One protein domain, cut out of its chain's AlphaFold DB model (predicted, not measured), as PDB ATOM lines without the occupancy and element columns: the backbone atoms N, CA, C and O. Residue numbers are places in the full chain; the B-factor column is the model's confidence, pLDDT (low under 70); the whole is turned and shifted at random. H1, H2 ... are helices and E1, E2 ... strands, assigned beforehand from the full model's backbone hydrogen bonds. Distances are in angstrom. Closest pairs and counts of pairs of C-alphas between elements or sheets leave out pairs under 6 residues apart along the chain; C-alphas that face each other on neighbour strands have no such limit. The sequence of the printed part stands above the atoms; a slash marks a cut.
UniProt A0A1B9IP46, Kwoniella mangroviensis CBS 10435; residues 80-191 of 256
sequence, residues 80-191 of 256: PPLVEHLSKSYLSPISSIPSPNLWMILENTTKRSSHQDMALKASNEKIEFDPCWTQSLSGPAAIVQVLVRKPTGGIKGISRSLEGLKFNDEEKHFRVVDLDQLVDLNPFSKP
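This is residues 80 to 191 of the 256 residues of a protein of Kwoniella mangroviensis CBS 10435 (UniProt A0A1B9IP46). A long, strongly twisted hairpin of strands E1 and E2, with the short strand E3 added beside E2, has a small cluster of three short helices to one side. H1 stands with its first residues, 80 to 83, at the sheet, while H2 and H3 both touch H1, and the hairpin's tip, residues 151 to 156, sticks out free. The printed part has 112 residues with three named helices and then three named strands, in the order H1 H2 H3 E1 E2 E3, and the sheet E1 - E2 - E3 is antiparallel. The class is mixed, helices and strands; the whole is compact, with a radius of gyration of the C-alphas of 14.6 A and spans of 42 by 35 by 26 A.

H1, residues 80 to 89, touches H2, residues 100 to 111, through residues 102 to 106 of H2 alone. Their closest C-alphas, Ser 87 and Leu 102, are 7.1 A apart, at a steep tilt of 57 degrees, opposite ways. H1 also touches H3, residues 115 to 123, about perpendicular at 81 degrees; their closest C-alphas, Leu 82 and Ala 119, are 4.4 A apart. H2 and H3 are close but not clearly touching, the closest C-alphas being Thr 109 and His 115 at 5.3 A. In H1, H2 and H3 every O i to N i+4 pair is within hydrogen-bond range. E1, residues 141 to 149, and E2, residues 158 to 168, form an antiparallel hairpin at 153 degrees, with N 144 and O 163 within hydrogen-bond range at 2.8 A. E2 and E3, residues 173 to 177, form a second antiparallel hairpin at 126 degrees, with N 177 and O 164 at 2.8 A. The three strands make a meander, each the antiparallel neighbour of the one before. H1 is on the sheet, over E1 and E2 at a height over the sheet of 12.4 A, on a local plane of only just enough C-alphas, 6, and stands up from it at 52 degrees. H2 and H3 are not on the sheet.

H1 begins at C-alpha 80 (-47.875, -30.644, 37.840) and is 14.1 A long. H2 is 16.2 A and H3 12.2 A. E1 begins at C-alpha 141 (-44.381, -33.509, 44.120) and is 25.7 A long; E2 is 30.5 A. E3, 12.5 A, ends at C-alpha 177 (-39.747, -40.513, 39.230).

The C-alphas farthest apart, Glu 125 and Thr 152, are 44.4 A apart. The printed part has no cut. The link from H3 to E1, residues 124 to 140, is long; residues 178 to 191 also hold no named element. Mean pLDDT of the printed part is 77.8; it is under 70 at residues 116, 118 to 139, 153 to 154, 185 and 187 to 191.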
ATOM      1  N   PRO A  80     -47.308 -29.453  38.478       84.31
ATOM      2  CA  PRO A  80     -47.875 -30.644  37.840       84.31
ATOM      3  C   PRO A  80     -49.240 -30.408  37.158       84.31
ATOM      4  O   PRO A  80     -49.356 -30.756  35.980       84.31
ATOM      5  N   PRO A  81     -50.219 -29.718  37.791       81.06
ATOM      6  CA  PRO A  81     -51.481 -29.344  37.142       81.06
ATOM      7  C   PRO A  81     -51.320 -28.571  35.831       81.06
ATOM      8  O   PRO A  81     -52.078 -28.782  34.885       81.06
ATOM      9  N   LEU A  82     -50.326 -27.678  35.742       83.88
ATOM     10  CA  LEU A  82     -50.059 -26.938  34.509       83.88
ATOM     11  C   LEU A  82     -49.647 -27.885  33.385       83.88
ATOM     12  O   LEU A  82     -50.165 -27.789  32.275       83.88
ATOM     13  N   VAL A  83     -48.692 -28.769  33.665       85.44
ATOM     14  CA  VAL A  83     -48.154 -29.696  32.666       85.44
ATOM     15  C   VAL A  83     -49.257 -30.647  32.198       85.44
ATOM     16  O   VAL A  83     -49.430 -30.823  30.991       85.44
ATOM     17  N   GLU A  84     -50.059 -31.167  33.128       84.56
ATOM     18  CA  GLU A  84     -51.237 -31.989  32.835       84.56
ATOM     19  C   GLU A  84     -52.243 -31.269  31.935       84.56
ATOM     20  O   GLU A  84     -52.668 -31.800  30.907       84.56
ATOM     21  N   HIS A  85     -52.598 -30.036  32.289       84.81
ATOM     22  CA  HIS A  85     -53.542 -29.242  31.519       84.81
ATOM     23  C   HIS A  85     -53.030 -28.953  30.114       84.81
ATOM     24  O   HIS A  85     -53.770 -29.136  29.153       84.81
ATOM     25  N   LEU A  86     -51.758 -28.576  29.960       85.88
ATOM     26  CA  LEU A  86     -51.169 -28.362  28.638       85.88
ATOM     27  C   LEU A  86     -51.169 -29.650  27.803       85.88
ATOM     28  O   LEU A  86     -51.470 -29.603  26.613       85.88
ATOM     29  N   SER A  87     -50.896 -30.799  28.416       85.44
ATOM     30  CA  SER A  87     -50.979 -32.097  27.739       85.44
ATOM     31  C   SER A  87     -52.381 -32.398  27.228       85.44
ATOM     32  O   SER A  87     -52.559 -32.689  26.045       85.44
ATOM     33  N   LYS A  88     -53.385 -32.264  28.100       84.50
ATOM     34  CA  LYS A  88     -54.788 -32.559  27.786       84.50
ATOM     35  C   LYS A  88     -55.370 -31.555  26.791       84.50
ATOM     36  O   LYS A  88     -55.955 -31.955  25.791       84.50
ATOM     37  N   SER A  89     -55.156 -30.257  27.004       85.75
ATOM     38  CA  SER A  89     -55.683 -29.195  26.137       85.75
ATOM     39  C   SER A  89     -55.085 -29.202  24.734       85.75
ATOM     40  O   SER A  89     -55.765 -28.814  23.789       85.75
ATOM     41  N   TYR A  90     -53.835 -29.643  24.586       85.94
ATOM     42  CA  TYR A  90     -53.153 -29.687  23.290       85.94
ATOM     43  C   TYR A  90     -52.920 -31.109  22.771       85.94
ATOM     44  O   TYR A  90     -52.132 -31.288  21.839       85.94
ATOM     45  N   LEU A  91     -53.573 -32.113  23.372       84.62
ATOM     46  CA  LEU A  91     -53.471 -33.537  23.018       84.62
ATOM     47  C   LEU A  91     -52.020 -33.988  22.774       84.62
ATOM     48  O   LEU A  91     -51.712 -34.714  21.828       84.62
ATOM     49  N   SER A  92     -51.109 -33.487  23.607       82.38
ATOM     50  CA  SER A  92     -49.667 -33.631  23.435       82.38
ATOM     51  C   SER A  92     -49.119 -34.471  24.583       82.38
ATOM     52  O   SER A  92     -48.930 -33.920  25.667       82.38
ATOM     53  N   PRO A  93     -48.856 -35.776  24.375       75.00
ATOM     54  CA  PRO A  93     -48.467 -36.669  25.458       75.00
ATOM     55  C   PRO A  93     -47.193 -36.169  26.143       75.00
ATOM     56  O   PRO A  93     -46.215 -35.786  25.487       75.00
ATOM     57  N   ILE A  94     -47.222 -36.177  27.473       77.62
ATOM     58  CA  ILE A  94     -46.072 -35.860  28.315       77.62
ATOM     59  C   ILE A  94     -45.181 -37.098  28.396       77.62
ATOM     60  O   ILE A  94     -45.660 -38.216  28.538       77.62
ATOM     61  N   SER A  95     -43.873 -36.898  28.318       78.56
ATOM     62  CA  SER A  95     -42.861 -37.922  28.576       78.56
ATOM     63  C   SER A  95     -41.592 -37.242  29.088       78.56
ATOM     64  O   SER A  95     -41.469 -36.019  28.990       78.56
ATOM     65  N   SER A  96     -40.628 -38.008  29.607       72.56
ATOM     66  CA  SER A  96     -39.365 -37.446  30.122       72.56
ATOM     67  C   SER A  96     -38.544 -36.731  29.036       72.56
ATOM     68  O   SER A  96     -37.749 -35.829  29.312       72.56
ATOM     69  N   ILE A  97     -38.794 -37.080  27.768       78.00
ATOM     70  CA  ILE A  97     -38.311 -36.369  26.578       78.00
ATOM     71  C   ILE A  97     -39.539 -35.861  25.806       78.00
ATOM     72  O   ILE A  97     -39.970 -36.509  24.847       78.00
ATOM     73  N   PRO A  98     -40.116 -34.714  26.217       79.44
ATOM     74  CA  PRO A  98     -41.348 -34.209  25.631       79.44
ATOM     75  C   PRO A  98     -41.249 -34.029  24.117       79.44
ATOM     76  O   PRO A  98     -40.192 -33.680  23.579       79.44
ATOM     77  N   SER A  99     -42.379 -34.203  23.429       83.38
ATOM     78  CA  SER A  99     -42.470 -33.907  21.999       83.38
ATOM     79  C   SER A  99     -42.120 -32.434  21.710       83.38
ATOM     80  O   SER A  99     -42.332 -31.564  22.564       83.38
ATOM     81  N   PRO A 100     -41.625 -32.101  20.501       85.12
ATOM     82  CA  PRO A 100     -41.353 -30.712  20.125       85.12
ATOM     83  C   PRO A 100     -42.563 -29.781  20.300       85.12
ATOM     84  O   PRO A 100     -42.396 -28.625  20.688       85.12
ATOM     85  N   ASN A 101     -43.776 -30.298  20.073       86.94
ATOM     86  CA  ASN A 101     -45.022 -29.556  20.256       86.94
ATOM     87  C   ASN A 101     -45.244 -29.186  21.725       86.94
ATOM     88  O   ASN A 101     -45.458 -28.012  22.029       86.94
ATOM     89  N   LEU A 102     -45.121 -30.158  22.635       86.12
ATOM     90  CA  LEU A 102     -45.285 -29.919  24.069       86.12
ATOM     91  C   LEU A 102     -44.241 -28.920  24.588       86.12
ATOM     92  O   LEU A 102     -44.590 -28.005  25.329       86.12
ATOM     93  N   TRP A 103     -42.985 -29.027  24.138       88.00
ATOM     94  CA  TRP A 103     -41.944 -28.050  24.478       88.00
ATOM     95  C   TRP A 103     -42.286 -26.639  24.015       88.00
ATOM     96  O   TRP A 103     -42.132 -25.688  24.781       88.00
ATOM     97  N   MET A 104     -42.742 -26.495  22.773       89.19
ATOM     98  CA  MET A 104     -43.129 -25.199  22.226       89.19
ATOM     99  C   MET A 104     -44.269 -24.575  23.038       89.19
ATOM    100  O   MET A 104     -44.210 -23.389  23.367       89.19
ATOM    101  N   ILE A 105     -45.283 -25.368  23.390       90.56
ATOM    102  CA  ILE A 105     -46.421 -24.918  24.196       90.56
ATOM    103  C   ILE A 105     -45.953 -24.511  25.595       90.56
ATOM    104  O   ILE A 105     -46.201 -23.380  26.011       90.56
ATOM    105  N   LEU A 106     -45.223 -25.386  26.291       89.25
ATOM    106  CA  LEU A 106     -44.713 -25.127  27.638       89.25
ATOM    107  C   LEU A 106     -43.843 -23.866  27.672       89.25
ATOM    108  O   LEU A 106     -44.030 -23.004  28.529       89.25
ATOM    109  N   GLU A 107     -42.933 -23.703  26.709       87.81
ATOM    110  CA  GLU A 107     -42.104 -22.505  26.607       87.81
ATOM    111  C   GLU A 107     -42.913 -21.238  26.351       87.81
ATOM    112  O   GLU A 107     -42.615 -20.199  26.938       87.81
ATOM    113  N   ASN A 108     -43.897 -21.292  25.456       89.12
ATOM    114  CA  ASN A 108     -44.713 -20.127  25.131       89.12
ATOM    115  C   ASN A 108     -45.560 -19.702  26.330       89.12
ATOM    116  O   ASN A 108     -45.626 -18.511  26.635       89.12
ATOM    117  N   THR A 109     -46.132 -20.665  27.047       87.62
ATOM    118  CA  THR A 109     -46.864 -20.435  28.297       87.62
ATOM    119  C   THR A 109     -45.953 -19.853  29.380       87.62
ATOM    120  O   THR A 109     -46.319 -18.902  30.071       87.62
ATOM    121  N   THR A 110     -44.720 -20.355  29.471       85.88
ATOM    122  CA  THR A 110     -43.702 -19.854  30.402       85.88
ATOM    123  C   THR A 110     -43.298 -18.412  30.070       85.88
ATOM    124  O   THR A 110     -43.320 -17.551  30.944       85.88
ATOM    125  N   LYS A 111     -42.991 -18.114  28.798       83.75
ATOM    126  CA  LYS A 111     -42.569 -16.781  28.317       83.75
ATOM    127  C   LYS A 111     -43.650 -15.712  28.466       83.75
ATOM    128  O   LYS A 111     -43.318 -14.544  28.620       83.75
ATOM    129  N   ARG A 112     -44.927 -16.093  28.377       83.19
ATOM    130  CA  ARG A 112     -46.062 -15.167  28.525       83.19
ATOM    131  C   ARG A 112     -46.426 -14.890  29.981       83.19
ATOM    132  O   ARG A 112     -47.388 -14.171  30.215       83.19
ATOM    133  N   SER A 113     -45.728 -15.505  30.938       76.62
ATOM    134  CA  SER A 113     -46.093 -15.496  32.360       76.62
ATOM    135  C   SER A 113     -47.521 -15.992  32.643       76.62
ATOM    136  O   SER A 113     -47.989 -15.895  33.768       76.62
ATOM    137  N   SER A 114     -48.196 -16.605  31.661       75.44
ATOM    138  CA  SER A 114     -49.555 -17.141  31.802       75.44
ATOM    139  C   SER A 114     -49.577 -18.513  32.475       75.44
ATOM    140  O   SER A 114     -50.638 -19.095  32.664       75.44
ATOM    141  N   HIS A 115     -48.406 -19.058  32.816       73.81
ATOM    142  CA  HIS A 115     -48.252 -20.363  33.447       73.81
ATOM    143  C   HIS A 115     -48.932 -20.437  34.821       73.81
ATOM    144  O   HIS A 115     -49.517 -21.469  35.134       73.81
ATOM    145  N   GLN A 116     -48.925 -19.353  35.603       69.25
ATOM    146  CA  GLN A 116     -49.618 -19.295  36.897       69.25
ATOM    147  C   GLN A 116     -51.140 -19.275  36.709       69.25
ATOM    148  O   GLN A 116     -51.838 -20.107  37.281       69.25
ATOM    149  N   ASP A 117     -51.646 -18.413  35.823       71.50
ATOM    150  CA  ASP A 117     -53.079 -18.339  35.506       71.50
ATOM    151  C   ASP A 117     -53.618 -19.661  34.952       71.50
ATOM    152  O   ASP A 117     -54.730 -20.078  35.274       71.50
ATOM    153  N   MET A 118     -52.838 -20.333  34.102       69.19
ATOM    154  CA  MET A 118     -53.211 -21.627  33.536       69.19
ATOM    155  C   MET A 118     -53.139 -22.745  34.575       69.19
ATOM    156  O   MET A 118     -54.025 -23.590  34.576       69.19
ATOM    157  N   ALA A 119     -52.155 -22.736  35.479       66.75
ATOM    158  CA  ALA A 119     -52.094 -23.686  36.593       66.75
ATOM    159  C   ALA A 119     -53.303 -23.537  37.537       66.75
ATOM    160  O   ALA A 119     -53.893 -24.535  37.954       66.75
ATOM    161  N   LEU A 120     -53.712 -22.296  37.818       67.75
ATOM    162  CA  LEU A 120     -54.900 -21.991  38.619       67.75
ATOM    163  C   LEU A 120     -56.189 -22.451  37.926       67.75
ATOM    164  O   LEU A 120     -57.041 -23.075  38.548       67.75
ATOM    165  N   LYS A 121     -56.328 -22.197  36.618       66.50
ATOM    166  CA  LYS A 121     -57.480 -22.679  35.832       66.50
ATOM    167  C   LYS A 121     -57.520 -24.203  35.727       66.50
ATOM    168  O   LYS A 121     -58.598 -24.780  35.724       66.50
ATOM    169  N   ALA A 122     -56.358 -24.837  35.613       63.53
ATOM    170  CA  ALA A 122     -56.216 -26.280  35.471       63.53
ATOM    171  C   ALA A 122     -56.639 -27.053  36.719       63.53
ATOM    172  O   ALA A 122     -57.214 -28.131  36.613       63.53
ATOM    173  N   SER A 123     -56.322 -26.515  37.893       61.12
ATOM    174  CA  SER A 123     -56.502 -27.226  39.154       61.12
ATOM    175  C   SER A 123     -57.925 -27.159  39.707       61.12
ATOM    176  O   SER A 123     -58.219 -27.908  40.630       61.12
ATOM    177  N   ASN A 124     -58.814 -26.307  39.168       56.62
ATOM    178  CA  ASN A 124     -60.168 -26.020  39.694       56.62
ATOM    179  C   ASN A 124     -60.226 -25.645  41.198       56.62
ATOM    180  O   ASN A 124     -61.296 -25.335  41.720       56.62
ATOM    181  N   GLU A 125     -59.080 -25.601  41.873       54.38
ATOM    182  CA  GLU A 125     -58.841 -25.207  43.251       54.38
ATOM    183  C   GLU A 125     -57.791 -24.090  43.250       54.38
ATOM    184  O   GLU A 125     -56.989 -23.957  42.327       54.38
ATOM    185  N   LYS A 126     -57.800 -23.242  44.281       48.00
ATOM    186  CA  LYS A 126     -56.801 -22.180  44.452       48.00
ATOM    187  C   LYS A 126     -55.449 -22.793  44.833       48.00
ATOM    188  O   LYS A 126     -55.058 -22.726  45.994       48.00
ATOM    189  N   ILE A 127     -54.750 -23.400  43.880       50.59
ATOM    190  CA  ILE A 127     -53.365 -23.825  44.084       50.59
ATOM    191  C   ILE A 127     -52.487 -22.597  43.851       50.59
ATOM    192  O   ILE A 127     -52.096 -22.285  42.724       50.59
ATOM    193  N   GLU A 128     -52.212 -21.859  44.928       50.19
ATOM    194  CA  GLU A 128     -51.055 -20.969  44.945       50.19
ATOM    195  C   GLU A 128     -49.819 -21.818  44.621       50.19
ATOM    196  O   GLU A 128     -49.711 -22.959  45.072       50.19
ATOM    197  N   PHE A 129     -48.913 -21.308  43.778       51.03
ATOM    198  CA  PHE A 129     -47.650 -21.996  43.526       51.03
ATOM    199  C   PHE A 129     -46.965 -22.198  44.872       51.03
ATOM    200  O   PHE A 129     -46.523 -21.229  45.482       51.03
ATOM    201  N   ASP A 130     -46.915 -23.442  45.333       57.72
ATOM    202  CA  ASP A 130     -46.256 -23.777  46.576       57.72
ATOM    203  C   ASP A 130     -44.753 -23.923  46.305       57.72
ATOM    204  O   ASP A 130     -44.333 -24.925  45.709       57.72
ATOM    205  N   PRO A 131     -43.919 -22.952  46.724       53.38
ATOM    206  CA  PRO A 131     -42.476 -23.039  46.539       53.38
ATOM    207  C   PRO A 131     -41.865 -24.221  47.306       53.38
ATOM    208  O   PRO A 131     -40.755 -24.634  46.980       53.38
ATOM    209  N   CYS A 132     -42.582 -24.788  48.282       54.75
ATOM    210  CA  CYS A 132     -42.153 -25.947  49.060       54.75
ATOM    211  C   CYS A 132     -42.550 -27.288  48.417       54.75
ATOM    212  O   CYS A 132     -42.213 -28.341  48.960       54.75
ATOM    213  N   TRP A 133     -43.254 -27.268  47.278       67.56
ATOM    214  CA  TRP A 133     -43.690 -28.456  46.528       67.56
ATOM    215  C   TRP A 133     -44.514 -29.448  47.361       67.56
ATOM    216  O   TRP A 133     -44.544 -30.636  47.054       67.56
ATOM    217  N   THR A 134     -45.169 -28.980  48.424       60.41
ATOM    218  CA  THR A 134     -45.953 -29.784  49.373       60.41
ATOM    219  C   THR A 134     -47.389 -30.008  48.920       60.41
ATOM    220  O   THR A 134     -48.000 -31.007  49.299       60.41
ATOM    221  N   GLN A 135     -47.920 -29.127  48.072       56.28
ATOM    222  CA  GLN A 135     -49.304 -29.184  47.605       56.28
ATOM    223  C   GLN A 135     -49.430 -29.928  46.268       56.28
ATOM    224  O   GLN A 135     -49.467 -29.330  45.193       56.28
ATOM    225  N   SER A 136     -49.527 -31.255  46.330       58.50
ATOM    226  CA  SER A 136     -50.067 -32.067  45.235       58.50
ATOM    227  C   SER A 136     -51.005 -33.139  45.788       58.50
ATOM    228  O   SER A 136     -50.835 -33.621  46.910       58.50
ATOM    229  N   LEU A 137     -52.015 -33.510  44.992       55.91
ATOM    230  CA  LEU A 137     -53.060 -34.484  45.343       55.91
ATOM    231  C   LEU A 137     -52.492 -35.843  45.793       55.91
ATOM    232  O   LEU A 137     -53.168 -36.592  46.488       55.91
ATOM    233  N   SER A 138     -51.251 -36.158  45.405       57.28
ATOM    234  CA  SER A 138     -50.552 -37.413  45.723       57.28
ATOM    235  C   SER A 138     -49.359 -37.242  46.682       57.28
ATOM    236  O   SER A 138     -48.474 -38.104  46.709       57.28
ATOM    237  N   GLY A 139     -49.319 -36.146  47.450       68.75
ATOM    238  CA  GLY A 139     -48.209 -35.781  48.340       68.75
ATOM    239  C   GLY A 139     -47.219 -34.806  47.689       68.75
ATOM    240  O   GLY A 139     -47.466 -34.357  46.572       68.75
ATOM    241  N   PRO A 140     -46.095 -34.465  48.348       77.00
ATOM    242  CA  PRO A 140     -45.181 -33.446  47.853       77.00
ATOM    243  C   PRO A 140     -44.540 -33.886  46.533       77.00
ATOM    244  O   PRO A 140     -43.790 -34.869  46.484       77.00
ATOM    245  N   ALA A 141     -44.850 -33.177  45.453       82.00
ATOM    246  CA  ALA A 141     -44.381 -33.509  44.120       82.00
ATOM    247  C   ALA A 141     -44.146 -32.254  43.284       82.00
ATOM    248  O   ALA A 141     -44.875 -31.268  43.384       82.00
ATOM    249  N   ALA A 142     -43.145 -32.321  42.413       84.88
ATOM    250  CA  ALA A 142     -42.812 -31.256  41.484       84.88
ATOM    251  C   ALA A 142     -42.448 -31.834  40.124       84.88
ATOM    252  O   ALA A 142     -41.965 -32.961  40.019       84.88
ATOM    253  N   ILE A 143     -42.640 -31.042  39.078       88.94
ATOM    254  CA  ILE A 143     -42.062 -31.329  37.771       88.94
ATOM    255  C   ILE A 143     -40.957 -30.313  37.542       88.94
ATOM    256  O   ILE A 143     -41.155 -29.119  37.750       88.94
ATOM    257  N   VAL A 144     -39.783 -30.761  37.114       92.00
ATOM    258  CA  VAL A 144     -38.658 -29.869  36.836       92.00
ATOM    259  C   VAL A 144     -38.193 -30.024  35.401       92.00
ATOM    260  O   VAL A 144     -37.958 -31.119  34.900       92.00
ATOM    261  N   GLN A 145     -38.033 -28.899  34.723       93.06
ATOM    262  CA  GLN A 145     -37.324 -28.838  33.460       93.06
ATOM    263  C   GLN A 145     -35.827 -28.743  33.747       93.06
ATOM    264  O   GLN A 145     -35.374 -27.809  34.410       93.06
ATOM    265  N   VAL A 146     -35.050 -29.662  33.182       93.56
ATOM    266  CA  VAL A 146     -33.590 -29.663  33.282       93.56
ATOM    267  C   VAL A 146     -33.006 -29.222  31.947       93.56
ATOM    268  O   VAL A 146     -33.247 -29.842  30.914       93.56
ATOM    269  N   LEU A 147     -32.221 -28.145  31.948       93.31
ATOM    270  CA  LEU A 147     -31.514 -27.643  30.773       93.31
ATOM    271  C   LEU A 147     -30.008 -27.782  30.989       93.31
ATOM    272  O   LEU A 147     -29.397 -27.068  31.788       93.31
ATOM    273  N   VAL A 148     -29.399 -28.675  30.212       92.50
ATOM    274  CA  VAL A 148     -27.957 -28.924  30.197       92.50
ATOM    275  C   VAL A 148     -27.356 -28.395  28.903       92.50
ATOM    276  O   VAL A 148     -27.841 -28.686  27.811       92.50
ATOM    277  N   ARG A 149     -26.247 -27.665  29.012       89.00
ATOM    278  CA  ARG A 149     -25.465 -27.218  27.857       89.00
ATOM    279  C   ARG A 149     -24.250 -28.116  27.640       89.00
ATOM    280  O   ARG A 149     -23.599 -28.568  28.577       89.00
ATOM    281  N   LYS A 150     -23.945 -28.373  26.376       85.62
ATOM    282  CA  LYS A 150     -22.796 -29.130  25.890       85.62
ATOM    283  C   LYS A 150     -21.781 -28.157  25.280       85.62
ATOM    284  O   LYS A 150     -22.161 -27.103  24.768       85.62
ATOM    285  N   PRO A 151     -20.485 -28.499  25.304       79.31
ATOM    286  CA  PRO A 151     -19.426 -27.641  24.769       79.31
ATOM    287  C   PRO A 151     -19.477 -27.471  23.243       79.31
ATOM    288  O   PRO A 151     -18.814 -26.584  22.722       79.31
ATOM    289  N   THR A 152     -20.274 -28.273  22.530       76.06
ATOM    290  CA  THR A 152     -20.446 -28.211  21.070       76.06
ATOM    291  C   THR A 152     -21.069 -26.905  20.564       76.06
ATOM    292  O   THR A 152     -20.979 -26.626  19.373       76.06
ATOM    293  N   GLY A 153     -21.637 -26.077  21.452       65.44
ATOM    294  CA  GLY A 153     -22.166 -24.753  21.120       65.44
ATOM    295  C   GLY A 153     -23.463 -24.781  20.299       65.44
ATOM    296  O   GLY A 153     -23.842 -25.784  19.694       65.44
ATOM    297  N   GLY A 154     -24.179 -23.653  20.298       67.69
ATOM    298  CA  GLY A 154     -25.426 -23.479  19.546       67.69
ATOM    299  C   GLY A 154     -26.606 -24.320  20.055       67.69
ATOM    300  O   GLY A 154     -26.569 -24.912  21.131       67.69
ATOM    301  N   ILE A 155     -27.681 -24.370  19.261       71.38
ATOM    302  CA  ILE A 155     -28.939 -25.060  19.611       71.38
ATOM    303  C   ILE A 155     -28.725 -26.574  19.765       71.38
ATOM    304  O   ILE A 155     -29.266 -27.186  20.679       71.38
ATOM    305  N   LYS A 156     -27.852 -27.169  18.938       76.62
ATOM    306  CA  LYS A 156     -27.461 -28.589  19.031       76.62
ATOM    307  C   LYS A 156     -26.651 -28.906  20.296       76.62
ATOM    308  O   LYS A 156     -26.463 -30.072  20.638       76.62
ATOM    309  N   GLY A 157     -26.158 -27.874  20.980       82.38
ATOM    310  CA  GLY A 157     -25.470 -27.974  22.256       82.38
ATOM    311  C   GLY A 157     -26.407 -27.983  23.463       82.38
ATOM    312  O   GLY A 157     -25.911 -28.114  24.573       82.38
ATOM    313  N   ILE A 158     -27.726 -27.850  23.304       87.69
ATOM    314  CA  ILE A 158     -28.655 -27.892  24.440       87.69
ATOM    315  C   ILE A 158     -29.324 -29.261  24.518       87.69
ATOM    316  O   ILE A 158     -29.846 -29.770  23.532       87.69
ATOM    317  N   SER A 159     -29.342 -29.827  25.719       89.81
ATOM    318  CA  SER A 159     -30.169 -30.969  26.087       89.81
ATOM    319  C   SER A 159     -31.229 -30.504  27.073       89.81
ATOM    320  O   SER A 159     -30.903 -29.788  28.023       89.81
ATOM    321  N   ARG A 160     -32.480 -30.909  26.853       90.12
ATOM    322  CA  ARG A 160     -33.585 -30.647  27.773       90.12
ATOM    323  C   ARG A 160     -34.299 -31.937  28.114       90.12
ATOM    324  O   ARG A 160     -34.494 -32.763  27.225       90.12
ATOM    325  N   SER A 161     -34.697 -32.064  29.366       91.94
ATOM    326  CA  SER A 161     -35.611 -33.102  29.829       91.94
ATOM    327  C   SER A 161     -36.610 -32.509  30.813       91.94
ATOM    328  O   SER A 161     -36.416 -31.397  31.326       91.94
ATOM    329  N   LEU A 162     -37.711 -33.223  31.003       92.12
ATOM    330  CA  LEU A 162     -38.733 -32.912  31.988       92.12
ATOM    331  C   LEU A 162     -38.767 -34.084  32.966       92.12
ATOM    332  O   LEU A 162     -38.977 -35.212  32.544       92.12
ATOM    333  N   GLU A 163     -38.511 -33.829  34.242       92.31
ATOM    334  CA  GLU A 163     -38.351 -34.876  35.252       92.31
ATOM    335  C   GLU A 163     -39.396 -34.710  36.352       92.31
ATOM    336  O   GLU A 163     -39.699 -33.584  36.764       92.31
ATOM    337  N   GLY A 164     -39.935 -35.826  36.838       90.62
ATOM    338  CA  GLY A 164     -40.804 -35.844  38.003       90.62
ATOM    339  C   GLY A 164     -39.989 -35.956  39.286       90.62
ATOM    340  O   GLY A 164     -39.053 -36.746  39.369       90.62
ATOM    341  N   LEU A 165     -40.349 -35.186  40.305       89.75
ATOM    342  CA  LEU A 165     -39.821 -35.302  41.658       89.75
ATOM    343  C   LEU A 165     -40.963 -35.665  42.597       89.75
ATOM    344  O   LEU A 165     -41.982 -34.976  42.626       89.75
ATOM    345  N   LYS A 166     -40.780 -36.720  43.390       88.62
ATOM    346  CA  LYS A 166     -41.707 -37.109  44.458       88.62
ATOM    347  C   LYS A 166     -40.953 -37.183  45.773       88.62
ATOM    348  O   LYS A 166     -39.859 -37.753  45.818       88.62
ATOM    349  N   PHE A 167     -41.508 -36.609  46.830       86.25
ATOM    350  CA  PHE A 167     -40.935 -36.740  48.160       86.25
ATOM    351  C   PHE A 167     -41.172 -38.152  48.695       86.25
ATOM    352  O   PHE A 167     -42.278 -38.687  48.599       86.25
ATOM    353  N   ASN A 168     -40.112 -38.769  49.208       86.19
ATOM    354  CA  ASN A 168     -40.180 -40.048  49.890       86.19
ATOM    355  C   ASN A 168     -40.172 -39.800  51.403       86.19
ATOM    356  O   ASN A 168     -39.140 -39.412  51.953       86.19
ATOM    357  N   ASP A 169     -41.304 -40.039  52.068       84.06
ATOM    358  CA  ASP A 169     -41.448 -39.843  53.517       84.06
ATOM    359  C   ASP A 169     -40.521 -40.756  54.335       84.06
ATOM    360  O   ASP A 169     -40.054 -40.360  55.406       84.06
ATOM    361  N   GLU A 170     -40.212 -41.955  53.830       85.88
ATOM    362  CA  GLU A 170     -39.360 -42.931  54.524       85.88
ATOM    363  C   GLU A 170     -37.902 -42.465  54.581       85.88
ATOM    364  O   GLU A 170     -37.252 -42.527  55.625       85.88
ATOM    365  N   GLU A 171     -37.397 -41.953  53.458       84.94
ATOM    366  CA  GLU A 171     -35.999 -41.536  53.308       84.94
ATOM    367  C   GLU A 171     -35.801 -40.028  53.541       84.94
ATOM    368  O   GLU A 171     -34.670 -39.541  53.581       84.94
ATOM    369  N   LYS A 172     -36.899 -39.279  53.719       83.94
ATOM    370  CA  LYS A 172     -36.940 -37.818  53.887       83.94
ATOM    371  C   LYS A 172     -36.186 -37.050  52.795       83.94
ATOM    372  O   LYS A 172     -35.571 -36.018  53.070       83.94
ATOM    373  N   HIS A 173     -36.234 -37.531  51.554       84.19
ATOM    374  CA  HIS A 173     -35.654 -36.839  50.403       84.19
ATOM    375  C   HIS A 173     -36.528 -36.957  49.154       84.19
ATOM    376  O   HIS A 173     -37.388 -37.828  49.039       84.19
ATOM    377  N   PHE A 174     -36.287 -36.073  48.184       85.12
ATOM    378  CA  PHE A 174     -36.893 -36.190  46.861       85.12
ATOM    379  C   PHE A 174     -36.220 -37.299  46.061       85.12
ATOM    380  O   PHE A 174     -34.995 -37.441  46.077       85.12
ATOM    381  N   ARG A 175     -37.026 -38.071  45.337       90.38
ATOM    382  CA  ARG A 175     -36.560 -39.027  44.333       90.38
ATOM    383  C   ARG A 175     -37.067 -38.620  42.958       90.38
ATOM    384  O   ARG A 175     -38.186 -38.117  42.830       90.38
ATOM    385  N   VAL A 176     -36.234 -38.849  41.946       91.06
ATOM    386  CA  VAL A 176     -36.649 -38.707  40.550       91.06
ATOM    387  C   VAL A 176     -37.573 -39.870  40.217       91.06
ATOM    388  O   VAL A 176     -37.249 -41.023  40.508       91.06
ATOM    389  N   VAL A 177     -38.730 -39.555  39.657       90.12
ATOM    390  CA  VAL A 177     -39.747 -40.513  39.230       90.12
ATOM    391  C   VAL A 177     -40.155 -40.211  37.799       90.12
ATOM    392  O   VAL A 177     -40.028 -39.079  37.324       90.12
ATOM    393  N   ASP A 178     -40.679 -41.229  37.128       86.44
ATOM    394  CA  ASP A 178     -41.308 -41.046  35.830       86.44
ATOM    395  C   ASP A 178     -42.531 -40.127  35.955       86.44
ATOM    396  O   ASP A 178     -43.213 -40.076  36.985       86.44
ATOM    397  N   LEU A 179     -42.792 -39.348  34.903       85.44
ATOM    398  CA  LEU A 179     -43.852 -38.338  34.918       85.44
ATOM    399  C   LEU A 179     -45.257 -38.949  35.023       85.44
ATOM    400  O   LEU A 179     -46.150 -38.290  35.552       85.44
ATOM    401  N   ASP A 180     -45.445 -40.193  34.577       82.12
ATOM    402  CA  ASP A 180     -46.705 -40.945  34.713       82.12
ATOM    403  C   ASP A 180     -47.100 -41.218  36.160       82.12
ATOM    404  O   ASP A 180     -48.280 -41.385  36.460       82.12
ATOM    405  N   GLN A 181     -46.133 -41.220  37.073       83.38
ATOM    406  CA  GLN A 181     -46.393 -41.391  38.498       83.38
ATOM    407  C   GLN A 181     -46.935 -40.115  39.152       83.38
ATOM    408  O   GLN A 181     -47.413 -40.175  40.288       83.38
ATOM    409  N   LEU A 182     -46.806 -38.966  38.482       80.69
ATOM    410  CA  LEU A 182     -47.209 -37.657  39.002       80.69
ATOM    411  C   LEU A 182     -48.430 -37.085  38.295       80.69
ATOM    412  O   LEU A 182     -49.214 -36.372  38.916       80.69
ATOM    413  N   VAL A 183     -48.548 -37.346  36.997       79.31
ATOM    414  CA  VAL A 183     -49.555 -36.755  36.126       79.31
ATOM    415  C   VAL A 183     -50.114 -37.834  35.220       79.31
ATOM    416  O   VAL A 183     -49.380 -38.666  34.691       79.31
ATOM    417  N   ASP A 184     -51.418 -37.777  34.985       75.69
ATOM    418  CA  ASP A 184     -52.047 -38.638  34.000       75.69
ATOM    419  C   ASP A 184     -51.603 -38.247  32.582       75.69
ATOM    420  O   ASP A 184     -52.022 -37.227  32.022       75.69
ATOM    421  N   LEU A 185     -50.704 -39.055  32.011       69.44
ATOM    422  CA  LEU A 185     -50.127 -38.803  30.689       69.44
ATOM    423  C   LEU A 185     -51.090 -39.124  29.550       69.44
ATOM    424  O   LEU A 185     -50.782 -38.786  28.405       69.44
ATOM    425  N   ASN A 186     -52.213 -39.795  29.823       70.56
ATOM    426  CA  ASN A 186     -53.177 -40.117  28.789       70.56
ATOM    427  C   ASN A 186     -54.099 -38.906  28.569       70.56
ATOM    428  O   ASN A 186     -54.954 -38.631  29.404       70.56
ATOM    429  N   PRO A 187     -54.004 -38.183  27.440       65.62
ATOM    430  CA  PRO A 187     -54.909 -37.066  27.186       65.62
ATOM    431  C   PRO A 187     -56.368 -37.518  26.991       65.62
ATOM    432  O   PRO A 187     -57.269 -36.684  26.996       65.62
ATOM    433  N   PHE A 188     -56.602 -38.825  26.819       68.88
ATOM    434  CA  PHE A 188     -57.918 -39.435  26.626       68.88
ATOM    435  C   PHE A 188     -58.467 -40.131  27.870       68.88
ATOM    436  O   PHE A 188     -59.551 -40.717  27.808       68.88
ATOM    437  N   SER A 189     -57.741 -40.126  28.986       67.12
ATOM    438  CA  SER A 189     -58.327 -40.601  30.231       67.12
ATOM    439  C   SER A 189     -59.477 -39.678  30.626       67.12
ATOM    440  O   SER A 189     -59.413 -38.451  30.492       67.12
ATOM    441  N   LYS A 190     -60.581 -40.278  31.084       54.94
ATOM    442  CA  LYS A 190     -61.687 -39.502  31.641       54.94
ATOM    443  C   LYS A 190     -61.126 -38.658  32.793       54.94
ATOM    444  O   LYS A 190     -60.382 -39.211  33.606       54.94
ATOM    445  N   PRO A 191     -61.450 -37.355  32.885       50.31
ATOM    446  CA  PRO A 191     -61.058 -36.568  34.044       50.31
ATOM    447  C   PRO A 191     -61.529 -37.302  35.300       50.31
ATOM    448  O   PRO A 191     -62.694 -37.699  35.370       50.31
TER     449      PRO A 191